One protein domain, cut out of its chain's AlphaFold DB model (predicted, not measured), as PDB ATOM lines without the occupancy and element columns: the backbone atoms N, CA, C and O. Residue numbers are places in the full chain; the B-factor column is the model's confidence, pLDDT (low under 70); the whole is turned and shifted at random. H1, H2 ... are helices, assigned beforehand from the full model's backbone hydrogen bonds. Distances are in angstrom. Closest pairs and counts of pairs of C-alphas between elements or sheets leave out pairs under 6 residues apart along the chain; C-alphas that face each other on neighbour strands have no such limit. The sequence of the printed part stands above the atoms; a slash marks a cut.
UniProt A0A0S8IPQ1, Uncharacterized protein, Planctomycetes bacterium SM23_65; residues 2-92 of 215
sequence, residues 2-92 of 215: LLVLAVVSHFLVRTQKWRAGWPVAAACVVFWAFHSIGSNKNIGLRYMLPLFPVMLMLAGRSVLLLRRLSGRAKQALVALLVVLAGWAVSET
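Overview. This is residues 2 to 92 of the 215 residues of an uncharacterized protein of Planctomycetes bacterium SM23_65 (UniProt A0A0S8IPQ1). A loose, flat zigzag of helices: H3, then H5 with H6 continuing from it, then H7, each leg folding back from the one before, while H1 crosses H5 near the middle. The last residues of H7, 85 to 92, stick out, as does the turn of residues 37 to 42. The printed part has 91 residues with seven named helices, H1 to H7 in chain order, and no named strand; the class is all helix. The radius of gyration of the C-alphas is 15.8 A, and the spans are 51 by 37 by 15 A.

Arrangement. H1, residues 2 to 12, touches H5, residues 51 to 60, at a steep tilt of 55 degrees; the closest C-alphas, of Ala 6 and Ala 59, are 4.6 A apart. H1 also touches H6, residues 62 to 68, with the C-alphas of Ser 9 and Ser 62 closest at 5.0 A. H2, residues 16 to 20, touches no helix. H3, residues 22 to 38, touches H5, opposite ways at 36 degrees, only just steep; the C-alphas of Cys 28 and Leu 51 are closest at 5.7 A. With residues 32 to 36 alone, H3 touches H4, residues 44 to 48; the closest C-alphas, of Trp 32 and Tyr 47, are 5.7 A apart. H6 and H7, residues 71 to 92, form a helical hairpin and only just touch, with 3 pairs of C-alphas within 8 A, Leu 66 and Lys 74 closest at 6.0 A. Every O i to N i+4 pair is within hydrogen-bond range in H1, H3, H5 and H7; the counts are 0 of 1 in H2, 0 of 1 in H4 and 1 of 3 in H6, against 0 of 2, 2 of 2 and 4 of 4 O i to N i+3 pairs.

Along the chain. H1 begins at C-alpha 2, (164.813, 186.679, 83.812). H3 is 23.3 A long and H7 32.1 A, ending at C-alpha 92, (179.523, 186.021, 86.459).

Size, cuts and confidence. The C-alphas of Asn 40 and Gly 71 are the two farthest apart, 51.3 A. The printed part has no cut, and its six links are tight. The model's pLDDT is under 70 at residue 9, residues 13 to 21 and residues 38 to 45.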
ATOM      1  N   LEU A   2     165.890 187.610  84.208       73.19
ATOM      2  CA  LEU A   2     164.813 186.679  83.812       73.19
ATOM      3  C   LEU A   2     163.400 187.162  84.166       73.19
ATOM      4  O   LEU A   2     162.519 187.119  83.315       73.19
ATOM      5  N   LEU A   3     163.197 187.687  85.379       73.31
ATOM      6  CA  LEU A   3     161.899 188.225  85.804       73.31
ATOM      7  C   LEU A   3     161.440 189.395  84.919       73.31
ATOM      8  O   LEU A   3     160.298 189.426  84.480       73.31
ATOM      9  N   VAL A   4     162.348 190.325  84.607       72.25
ATOM     10  CA  VAL A   4     162.055 191.487  83.754       72.25
ATOM     11  C   VAL A   4     161.655 191.028  82.351       72.25
ATOM     12  O   VAL A   4     160.625 191.457  81.840       72.25
ATOM     13  N   LEU A   5     162.410 190.101  81.754       74.12
ATOM     14  CA  LEU A   5     162.086 189.547  80.435       74.12
ATOM     15  C   LEU A   5     160.766 188.768  80.443       74.12
ATOM     16  O   LEU A   5     159.990 188.870  79.493       74.12
ATOM     17  N   ALA A   6     160.485 188.025  81.514       71.19
ATOM     18  CA  ALA A   6     159.235 187.297  81.673       71.19
ATOM     19  C   ALA A   6     158.025 188.243  81.774       71.19
ATOM     20  O   ALA A   6     157.034 188.038  81.079       71.19
ATOM     21  N   VAL A   7     158.122 189.313  82.567       72.56
ATOM     22  CA  VAL A   7     157.054 190.314  82.728       72.56
ATOM     23  C   VAL A   7     156.821 191.078  81.422       72.56
ATOM     24  O   VAL A   7     155.699 191.122  80.920       72.56
ATOM     25  N   VAL A   8     157.880 191.620  80.816       73.31
ATOM     26  CA  VAL A   8     157.783 192.410  79.577       73.31
ATOM     27  C   VAL A   8     157.222 191.568  78.427       73.31
ATOM     28  O   VAL A   8     156.319 192.007  77.714       73.31
ATOM     29  N   SER A   9     157.699 190.331  78.264       68.62
ATOM     30  CA  SER A   9     157.186 189.424  77.232       68.62
ATOM     31  C   SER A   9     155.731 189.015  77.468       68.62
ATOM     32  O   SER A   9     154.986 188.873  76.498       68.62
ATOM     33  N   HIS A  10     155.305 188.865  78.725       72.12
ATOM     34  CA  HIS A  10     153.932 188.502  79.064       72.12
ATOM     35  C   HIS A  10     152.932 189.585  78.642       72.12
ATOM     36  O   HIS A  10     151.939 189.283  77.977       72.12
ATOM     37  N   PHE A  11     153.207 190.848  78.976       72.06
ATOM     38  CA  PHE A  11     152.288 191.949  78.683       72.06
ATOM     39  C   PHE A  11     152.298 192.362  77.206       72.06
ATOM     40  O   PHE A  11     151.249 192.702  76.661       72.06
ATOM     41  N   LEU A  12     153.451 192.286  76.536       71.12
ATOM     42  CA  LEU A  12     153.602 192.763  75.158       71.12
ATOM     43  C   LEU A  12     153.373 191.674  74.092       71.12
ATOM     44  O   LEU A  12     152.993 191.980  72.959       71.12
ATOM     45  N   VAL A  13     153.549 190.387  74.420       68.31
ATOM     46  CA  VAL A  13     153.263 189.265  73.507       68.31
ATOM     47  C   VAL A  13     151.947 188.593  73.896       68.31
ATOM     48  O   VAL A  13     151.922 187.428  74.300       68.31
ATOM     49  N   ARG A  14     150.817 189.290  73.721       63.31
ATOM     50  CA  ARG A  14     149.501 188.631  73.748       63.31
ATOM     51  C   ARG A  14     149.341 187.774  72.486       63.31
ATOM     52  O   ARG A  14     149.378 188.272  71.359       63.31
ATOM     53  N   THR A  15     149.223 186.460  72.669       60.25
ATOM     54  CA  THR A  15     148.892 185.483  71.616       60.25
ATOM     55  C   THR A  15     147.799 184.557  72.130       60.25
ATOM     56  O   THR A  15     147.969 183.994  73.211       60.25
ATOM     57  N   GLN A  16     146.747 184.332  71.339       54.44
ATOM     58  CA  GLN A  16     145.632 183.409  71.630       54.44
ATOM     59  C   GLN A  16     146.095 182.018  72.130       54.44
ATOM     60  O   GLN A  16     145.517 181.470  73.064       54.44
ATOM     61  N   LYS A  17     147.215 181.490  71.608       58.62
ATOM     62  CA  LYS A  17     147.790 180.178  71.977       58.62
ATOM     63  C   LYS A  17     148.383 180.081  73.398       58.62
ATOM     64  O   LYS A  17     148.675 178.985  73.855       58.62
ATOM     65  N   TRP A  18     148.572 181.194  74.118       59.19
ATOM     66  CA  TRP A  18     149.201 181.190  75.456       59.19
ATOM     67  C   TRP A  18     148.231 180.879  76.607       59.19
ATOM     68  O   TRP A  18     148.656 180.728  77.751       59.19
ATOM     69  N   ARG A  19     146.936 180.703  76.317       60.06
ATOM     70  CA  ARG A  19     145.963 180.222  77.310       60.06
ATOM     71  C   ARG A  19     146.380 178.891  77.964       60.06
ATOM     72  O   ARG A  19     145.984 178.644  79.091       60.06
ATOM     73  N   ALA A  20     147.235 178.084  77.330       59.81
ATOM     74  CA  ALA A  20     147.752 176.838  77.907       59.81
ATOM     75  C   ALA A  20     148.934 177.009  78.891       59.81
ATOM     76  O   ALA A  20     149.208 176.099  79.662       59.81
ATOM     77  N   GLY A  21     149.646 178.146  78.887       66.56
ATOM     78  CA  GLY A  21     150.826 178.365  79.744       66.56
ATOM     79  C   GLY A  21     150.507 178.980  81.111       66.56
ATOM     80  O   GLY A  21     151.282 178.825  82.056       66.56
ATOM     81  N   TRP A  22     149.362 179.660  81.235       73.06
ATOM     82  CA  TRP A  22     148.926 180.273  82.495       73.06
ATOM     83  C   TRP A  22     148.690 179.255  83.624       73.06
ATOM     84  O   TRP A  22     149.113 179.563  84.735       73.06
ATOM     85  N   PRO A  23     148.119 178.053  83.388       78.81
ATOM     86  CA  PRO A  23     147.904 177.076  84.451       78.81
ATOM     87  C   PRO A  23     149.224 176.574  85.034       78.81
ATOM     88  O   PRO A  23     149.328 176.404  86.240       78.81
ATOM     89  N   VAL A  24     150.257 176.409  84.198       75.19
ATOM     90  CA  VAL A  24     151.592 175.985  84.646       75.19
ATOM     91  C   VAL A  24     152.260 177.093  85.458       75.19
ATOM     92  O   VAL A  24     152.743 176.845  86.557       75.19
ATOM     93  N   ALA A  25     152.233 178.337  84.968       75.62
ATOM     94  CA  ALA A  25     152.760 179.476  85.719       75.62
ATOM     95  C   ALA A  25     152.020 179.682  87.052       75.62
ATOM     96  O   ALA A  25     152.664 179.883  88.080       75.62
ATOM     97  N   ALA A  26     150.689 179.585  87.050       81.12
ATOM     98  CA  ALA A  26     149.868 179.683  88.250       81.12
ATOM     99  C   ALA A  26     150.153 178.538  89.223       81.12
ATOM    100  O   ALA A  26     150.356 178.803  90.400       81.12
ATOM    101  N   ALA A  27     150.257 177.295  88.746       80.50
ATOM    102  CA  ALA A  27     150.622 176.152  89.575       80.50
ATOM    103  C   ALA A  27     152.000 176.343  90.225       80.50
ATOM    104  O   ALA A  27     152.140 176.113  91.422       80.50
ATOM    105  N   CYS A  28     153.000 176.834  89.485       79.81
ATOM    106  CA  CYS A  28     154.320 177.117  90.046       79.81
ATOM    107  C   CYS A  28     154.292 178.263  91.075       79.81
ATOM    108  O   CYS A  28     154.979 178.181  92.091       79.81
ATOM    109  N   VAL A  29     153.505 179.320  90.839       81.25
ATOM    110  CA  VAL A  29     153.347 180.437  91.791       81.25
ATOM    111  C   VAL A  29     152.612 179.984  93.049       81.25
ATOM    112  O   VAL A  29     153.058 180.302  94.146       81.25
ATOM    113  N   VAL A  30     151.532 179.212  92.912       84.06
ATOM    114  CA  VAL A  30     150.782 178.640  94.040       84.06
ATOM    115  C   VAL A  30     151.664 177.687  94.834       84.06
ATOM    116  O   VAL A  30     151.726 177.797  96.053       84.06
ATOM    117  N   PHE A  31     152.406 176.806  94.159       82.50
ATOM    118  CA  PHE A  31     153.369 175.912  94.796       82.50
ATOM    119  C   PHE A  31     154.416 176.695  95.596       82.50
ATOM    120  O   PHE A  31     154.668 176.378  96.759       82.50
ATOM    121  N   TRP A  32     155.001 177.738  95.002       83.25
ATOM    122  CA  TRP A  32     155.980 178.585  95.677       83.25
ATOM    123  C   TRP A  32     155.375 179.349  96.860       83.25
ATOM    124  O   TRP A  32     155.982 179.373  97.930       83.25
ATOM    125  N   ALA A  33     154.188 179.939  96.699       81.44
ATOM    126  CA  ALA A  33     153.497 180.676  97.755       81.44
ATOM    127  C   ALA A  33     153.127 179.756  98.925       81.44
ATOM    128  O   ALA A  33     153.391 180.094 100.075       81.44
ATOM    129  N   PHE A  34     152.611 178.560  98.633       82.62
ATOM    130  CA  PHE A  34     152.288 177.549  99.636       82.62
ATOM    131  C   PHE A  34     153.516 177.170 100.472       82.62
ATOM    132  O   PHE A  34     153.454 177.181 101.697       82.62
ATOM    133  N   HIS A  35     154.658 176.910  99.829       76.69
ATOM    134  CA  HIS A  35     155.883 176.546 100.548       76.69
ATOM    135  C   HIS A  35     156.548 177.729 101.256       76.69
ATOM    136  O   HIS A  35     157.133 177.539 102.318       76.69
ATOM    137  N   SER A  36     156.452 178.941 100.703       73.81
ATOM    138  CA  SER A  36     157.039 180.142 101.316       73.81
ATOM    139  C   SER A  36     156.243 180.630 102.527       73.81
ATOM    140  O   SER A  36     156.828 181.196 103.441       73.81
ATOM    141  N   ILE A  37     154.923 180.414 102.542       75.31
ATOM    142  CA  ILE A  37     154.037 180.821 103.642       75.31
ATOM    143  C   ILE A  37     153.889 179.696 104.681       75.31
ATOM    144  O   ILE A  37     153.807 179.971 105.872       75.31
ATOM    145  N   GLY A  38     153.853 178.429 104.248       67.44
ATOM    146  CA  GLY A  38     153.554 177.281 105.112       67.44
ATOM    147  C   GLY A  38     154.762 176.563 105.723       67.44
ATOM    148  O   GLY A  38     154.577 175.691 106.570       67.44
ATOM    149  N   SER A  39     155.995 176.875 105.310       67.12
ATOM    150  CA  SER A  39     157.198 176.198 105.813       67.12
ATOM    151  C   SER A  39     157.928 177.029 106.866       67.12
ATOM    152  O   SER A  39     158.430 178.109 106.576       67.12
ATOM    153  N   ASN A  40     158.121 176.463 108.060       64.25
ATOM    154  CA  ASN A  40     159.031 177.015 109.078       64.25
ATOM    155  C   ASN A  40     160.519 176.816 108.727       64.25
ATOM    156  O   ASN A  40     161.399 177.272 109.459       64.25
ATOM    157  N   LYS A  41     160.829 176.105 107.633       62.16
ATOM    158  CA  LYS A  41     162.198 175.923 107.145       62.16
ATOM    159  C   LYS A  41     162.452 176.901 106.000       62.16
ATOM    160  O   LYS A  41     161.967 176.697 104.888       62.16
ATOM    161  N   ASN A  42     163.278 177.914 106.252       62.41
ATOM    162  CA  ASN A  42     163.767 178.864 105.249       62.41
ATOM    163  C   ASN A  42     164.829 178.227 104.331       62.41
ATOM    164  O   ASN A  42     165.937 178.728 104.209       62.41
ATOM    165  N   ILE A  43     164.496 177.138 103.624       66.25
ATOM    166  CA  ILE A  43     165.415 176.456 102.681       66.25
ATOM    167  C   ILE A  43     165.632 177.245 101.366       66.25
ATOM    168  O   ILE A  43     166.117 176.711 100.363       66.25
ATOM    169  N   GLY A  44     165.270 178.530 101.375       64.69
ATOM    170  CA  GLY A  44     165.603 179.533 100.375       64.69
ATOM    171  C   GLY A  44     165.121 179.214  98.959       64.69
ATOM    172  O   GLY A  44     164.000 178.764  98.727       64.69
ATOM    173  N   LEU A  45     166.013 179.458  97.995       67.50
ATOM    174  CA  LEU A  45     165.807 179.347  96.543       67.50
ATOM    175  C   LEU A  45     165.308 177.975  96.057       67.50
ATOM    176  O   LEU A  45     164.848 177.869  94.923       67.50
ATOM    177  N   ARG A  46     165.367 176.924  96.885       78.50
ATOM    178  CA  ARG A  46     164.951 175.566  96.500       78.50
ATOM    179  C   ARG A  46     163.464 175.492  96.158       78.50
ATOM    180  O   ARG A  46     163.099 174.816  95.203       78.50
ATOM    181  N   TYR A  47     162.626 176.262  96.852       76.50
ATOM    182  CA  TYR A  47     161.201 176.375  96.523       76.50
ATOM    183  C   TYR A  47     160.943 177.118  95.210       76.50
ATOM    184  O   TYR A  47     159.880 176.977  94.615       76.50
ATOM    185  N   MET A  48     161.921 177.896  94.739       76.44
ATOM    186  CA  MET A  48     161.857 178.596  93.458       76.44
ATOM    187  C   MET A  48     162.394 177.753  92.299       76.44
ATOM    188  O   MET A  48     162.210 178.138  91.147       76.44
ATOM    189  N   LEU A  49     163.030 176.602  92.562       81.31
ATOM    190  CA  LEU A  49     163.603 175.770  91.500       81.31
ATOM    191  C   LEU A  49     162.579 175.375  90.419       81.31
ATOM    192  O   LEU A  49     162.877 175.558  89.236       81.31
ATOM    193  N   PRO A  50     161.352 174.946  90.779       81.81
ATOM    194  CA  PRO A  50     160.329 174.605  89.791       81.81
ATOM    195  C   PRO A  50     159.840 175.790  88.945       81.81
ATOM    196  O   PRO A  50     159.263 175.580  87.881       81.81
ATOM    197  N   LEU A  51     160.066 177.038  89.380       81.31
ATOM    198  CA  LEU A  51     159.681 178.237  88.626       81.31
ATOM    199  C   LEU A  51     160.660 178.556  87.486       81.31
ATOM    200  O   LEU A  51     160.254 179.187  86.507       81.31
ATOM    201  N   PHE A  52     161.929 178.131  87.568       82.50
ATOM    202  CA  PHE A  52     162.934 178.504  86.564       82.50
ATOM    203  C   PHE A  52     162.579 178.076  85.135       82.50
ATOM    204  O   PHE A  52     162.696 178.932  84.257       82.50
ATOM    205  N   PRO A  53     162.109 176.842  84.852       84.25
ATOM    206  CA  PRO A  53     161.720 176.458  83.494       84.25
ATOM    207  C   PRO A  53     160.657 177.391  82.904       84.25
ATOM    208  O   PRO A  53     160.804 177.873  81.783       84.25
ATOM    209  N   VAL A  54     159.630 177.736  83.690       81.12
ATOM    210  CA  VAL A  54     158.565 178.655  83.264       81.12
ATOM    211  C   VAL A  54     159.120 180.058  83.017       81.12
ATOM    212  O   VAL A  54     158.810 180.682  82.001       81.12
ATOM    213  N   MET A  55     159.976 180.554  83.912       78.25
ATOM    214  CA  MET A  55     160.620 181.859  83.753       78.25
ATOM    215  C   MET A  55     161.520 181.917  82.517       78.25
ATOM    216  O   MET A  55     161.526 182.931  81.823       78.25
ATOM    217  N   LEU A  56     162.253 180.844  82.217       84.19
ATOM    218  CA  LEU A  56     163.098 180.733  81.030       84.19
ATOM    219  C   LEU A  56     162.257 180.695  79.751       84.19
ATOM    220  O   LEU A  56     162.563 181.417  78.804       84.19
ATOM    221  N   MET A  57     161.161 179.931  79.735       80.38
ATOM    222  CA  MET A  57     160.217 179.914  78.613       80.38
ATOM    223  C   MET A  57     159.618 181.301  78.352       80.38
ATOM    224  O   MET A  57     159.565 181.753  77.206       80.38
ATOM    225  N   LEU A  58     159.187 181.997  79.410       76.62
ATOM    226  CA  LEU A  58     158.683 183.366  79.309       76.62
ATOM    227  C   LEU A  58     159.775 184.319  78.815       76.62
ATOM    228  O   LEU A  58     159.550 185.064  77.867       76.62
ATOM    229  N   ALA A  59     160.983 184.251  79.373       78.94
ATOM    230  CA  ALA A  59     162.108 185.052  78.903       78.94
ATOM    231  C   ALA A  59     162.410 184.796  77.416       78.94
ATOM    232  O   ALA A  59     162.623 185.752  76.673       78.94
ATOM    233  N   GLY A  60     162.326 183.550  76.939       79.88
ATOM    234  CA  GLY A  60     162.495 183.192  75.528       79.88
ATOM    235  C   GLY A  60     161.467 183.841  74.593       79.88
ATOM    236  O   GLY A  60     161.795 184.193  73.459       79.88
ATOM    237  N   ARG A  61     160.242 184.122  75.067       77.12
ATOM    238  CA  ARG A  61     159.231 184.859  74.280       77.12
ATOM    239  C   ARG A  61     159.647 186.291  73.962       77.12
ATOM    240  O   ARG A  61     159.094 186.865  73.025       77.12
ATOM    241  N   SER A  62     160.608 186.873  74.682       74.75
ATOM    242  CA  SER A  62     161.136 188.201  74.343       74.75
ATOM    243  C   SER A  62     161.686 188.264  72.907       74.75
ATOM    244  O   SER A  62     161.591 189.305  72.263       74.75
ATOM    245  N   VAL A  63     162.119 187.134  72.334       81.25
ATOM    246  CA  VAL A  63     162.523 187.038  70.920       81.25
ATOM    247  C   VAL A  63     161.354 187.296  69.959       81.25
ATOM    248  O   VAL A  63     161.541 187.857  68.881       81.25
ATOM    249  N   LEU A  64     160.119 186.954  70.340       81.06
ATOM    250  CA  LEU A  64     158.935 187.246  69.526       81.06
ATOM    251  C   LEU A  64     158.630 188.748  69.474       81.06
ATOM    252  O   LEU A  64     158.085 189.218  68.475       81.06
ATOM    253  N   LEU A  65     159.016 189.517  70.502       76.06
ATOM    254  CA  LEU A  65     158.911 190.981  70.472       76.06
ATOM    255  C   LEU A  65     159.828 191.582  69.409       76.06
ATOM    256  O   LEU A  65     159.407 192.487  68.694       76.06
ATOM    257  N   LEU A  66     161.030 191.030  69.228       82.56
ATOM    258  CA  LEU A  66     161.966 191.484  68.194       82.56
ATOM    259  C   LEU A  66     161.422 191.315  66.769       82.56
ATOM    260  O   LEU A  66     161.842 192.044  65.870       82.56
ATOM    261  N   ARG A  67     160.508 190.357  66.560       84.44
ATOM    262  CA  ARG A  67     159.832 190.133  65.271       84.44
ATOM    263  C   ARG A  67     158.636 191.062  65.050       84.44
ATOM    264  O   ARG A  67     158.280 191.303  63.904       84.44
ATOM    265  N   ARG A  68     158.003 191.549  66.123       83.19
ATOM    266  CA  ARG A  68     156.816 192.423  66.060       83.19
ATOM    267  C   ARG A  68     157.160 193.910  66.045       83.19
ATOM    268  O   ARG A  68     156.398 194.698  65.501       83.19
ATOM    269  N   LEU A  69     158.265 194.293  66.680       86.19
ATOM    270  CA  LEU A  69     158.709 195.680  66.760       86.19
ATOM    271  C   LEU A  69     159.548 196.056  65.532       86.19
ATOM    272  O   LEU A  69     160.332 195.252  65.028       86.19
ATOM    273  N   SER A  70     159.438 197.309  65.099       89.88
ATOM    274  CA  SER A  70     160.246 197.900  64.029       89.88
ATOM    275  C   SER A  70     160.834 199.252  64.464       89.88
ATOM    276  O   SER A  70     160.488 199.792  65.519       89.88
ATOM    277  N   GLY A  71     161.792 199.769  63.686       92.56
ATOM    278  CA  GLY A  71     162.410 201.080  63.918       92.56
ATOM    279  C   GLY A  71     163.058 201.241  65.301       92.56
ATOM    280  O   GLY A  71     163.713 200.329  65.814       92.56
ATOM    281  N   ARG A  72     162.856 202.416  65.917       91.62
ATOM    282  CA  ARG A  72     163.466 202.803  67.206       91.62
ATOM    283  C   ARG A  72     163.093 201.872  68.363       91.62
ATOM    284  O   ARG A  72     163.934 201.595  69.211       91.62
ATOM    285  N   ALA A  73     161.871 201.336  68.387       87.06
ATOM    286  CA  ALA A  73     161.429 200.432  69.452       87.06
ATOM    287  C   ALA A  73     162.203 199.102  69.439       87.06
ATOM    288  O   ALA A  73     162.591 198.591  70.489       87.06
ATOM    289  N   LYS A  74     162.484 198.563  68.244       89.19
ATOM    290  CA  LYS A  74     163.324 197.368  68.094       89.19
ATOM    291  C   LYS A  74     164.762 197.645  68.530       89.19
ATOM    292  O   LYS A  74     165.331 196.838  69.257       89.19
ATOM    293  N   GLN A  75     165.325 198.785  68.126       91.06
ATOM    294  CA  GLN A  75     166.674 199.197  68.529       91.06
ATOM    295  C   GLN A  75     166.795 199.326  70.053       91.06
ATOM    296  O   GLN A  75     167.734 198.786  70.630       91.06
ATOM    297  N   ALA A  76     165.811 199.948  70.714       89.31
ATOM    298  CA  ALA A  76     165.777 200.074  72.170       89.31
ATOM    299  C   ALA A  76     165.712 198.710  72.878       89.31
ATOM    300  O   ALA A  76     166.448 198.479  73.837       89.31
ATOM    301  N   LEU A  77     164.882 197.779  72.389       86.31
ATOM    302  CA  LEU A  77     164.807 196.428  72.955       86.31
ATOM    303  C   LEU A  77     166.122 195.657  72.769       86.31
ATOM    304  O   LEU A  77     166.583 195.012  73.707       86.31
ATOM    305  N   VAL A  78     166.741 195.729  71.588       89.81
ATOM    306  CA  VAL A  78     168.047 195.095  71.335       89.81
ATOM    307  C   VAL A  78     169.115 195.682  72.255       89.81
ATOM    308  O   VAL A  78     169.831 194.921  72.899       89.81
ATOM    309  N   ALA A  79     169.183 197.010  72.382       91.25
ATOM    310  CA  ALA A  79     170.120 197.675  73.284       91.25
ATOM    311  C   ALA A  79     169.919 197.221  74.739       91.25
ATOM    312  O   ALA A  79     170.885 196.860  75.408       91.25
ATOM    313  N   LEU A  80     168.669 197.145  75.208       88.31
ATOM    314  CA  LEU A  80     168.350 196.637  76.542       88.31
ATOM    315  C   LEU A  80     168.825 195.189  76.735       88.31
ATOM    316  O   LEU A  80     169.416 194.874  77.764       88.31
ATOM    317  N   LEU A  81     168.585 194.305  75.761       87.94
ATOM    318  CA  LEU A  81     169.025 192.908  75.830       87.94
ATOM    319  C   LEU A  81     170.552 192.794  75.879       87.94
ATOM    320  O   LEU A  81     171.069 192.021  76.683       87.94
ATOM    321  N   VAL A  82     171.263 193.584  75.071       92.12
ATOM    322  CA  VAL A  82     172.733 193.636  75.072       92.12
ATOM    323  C   VAL A  82     173.256 194.119  76.423       92.12
ATOM    324  O   VAL A  82     174.142 193.485  76.987       92.12
ATOM    325  N   VAL A  83     172.674 195.183  76.986       93.00
ATOM    326  CA  VAL A  83     173.051 195.694  78.313       93.00
ATOM    327  C   VAL A  83     172.801 194.648  79.398       93.00
ATOM    328  O   VAL A  83     173.674 194.408  80.228       93.00
ATOM    329  N   LEU A  84     171.644 193.979  79.389       89.75
ATOM    330  CA  LEU A  84     171.320 192.939  80.369       89.75
ATOM    331  C   LEU A  84     172.238 191.713  80.249       89.75
ATOM    332  O   LEU A  84     172.632 191.154  81.272       89.75
ATOM    333  N   ALA A  85     172.587 191.307  79.027       90.38
ATOM    334  CA  ALA A  85     173.522 190.213  78.785       90.38
ATOM    335  C   ALA A  85     174.943 190.585  79.230       90.38
ATOM    336  O   ALA A  85     175.572 189.822  79.960       90.38
ATOM    337  N   GLY A  86     175.421 191.779  78.865       95.19
ATOM    338  CA  GLY A  86     176.716 192.299  79.302       95.19
ATOM    339  C   GLY A  86     176.805 192.420  80.824       95.19
ATOM    340  O   GLY A  86     177.808 192.032  81.418       95.19
ATOM    341  N   TRP A  87     175.724 192.863  81.473       93.25
ATOM    342  CA  TRP A  87     175.615 192.878  82.930       93.25
ATOM    343  C   TRP A  87     175.728 191.473  83.526       93.25
ATOM    344  O   TRP A  87     176.510 191.264  84.449       93.25
ATOM    345  N   ALA A  88     174.984 190.498  82.996       91.25
ATOM    346  CA  ALA A  88     175.028 189.122  83.486       91.25
ATOM    347  C   ALA A  88     176.434 188.514  83.360       91.25
ATOM    348  O   ALA A  88     176.931 187.940  84.324       91.25
ATOM    349  N   VAL A  89     177.095 188.703  82.213       95.38
ATOM    350  CA  VAL A  89     178.480 188.255  81.996       95.38
ATOM    351  C   VAL A  89     179.434 188.943  82.969       95.38
ATOM    352  O   VAL A  89     180.236 188.267  83.611       95.38
ATOM    353  N   SER A  90     179.326 190.265  83.125       95.00
ATOM    354  CA  SER A  90     180.143 191.027  84.074       95.00
ATOM    355  C   SER A  90     180.001 190.482  85.495       95.00
ATOM    356  O   SER A  90     181.002 190.287  86.177       95.00
ATOM    357  N   GLU A  91     178.780 190.203  85.949       93.62
ATOM    358  CA  GLU A  91     178.539 189.651  87.285       93.62
ATOM    359  C   GLU A  91     179.118 188.244  87.448       93.62
ATOM    360  O   GLU A  91     179.773 187.970  88.452       93.62
ATOM    361  N   THR A  92     178.945 187.372  86.451       93.94
ATOM    362  CA  THR A  92     179.523 186.021  86.459       93.94
ATOM    363  C   THR A  92     181.047 186.059  86.523       93.94
ATOM    364  O   THR A  92     181.637 185.334  87.319       93.94
TER     365      THR A  92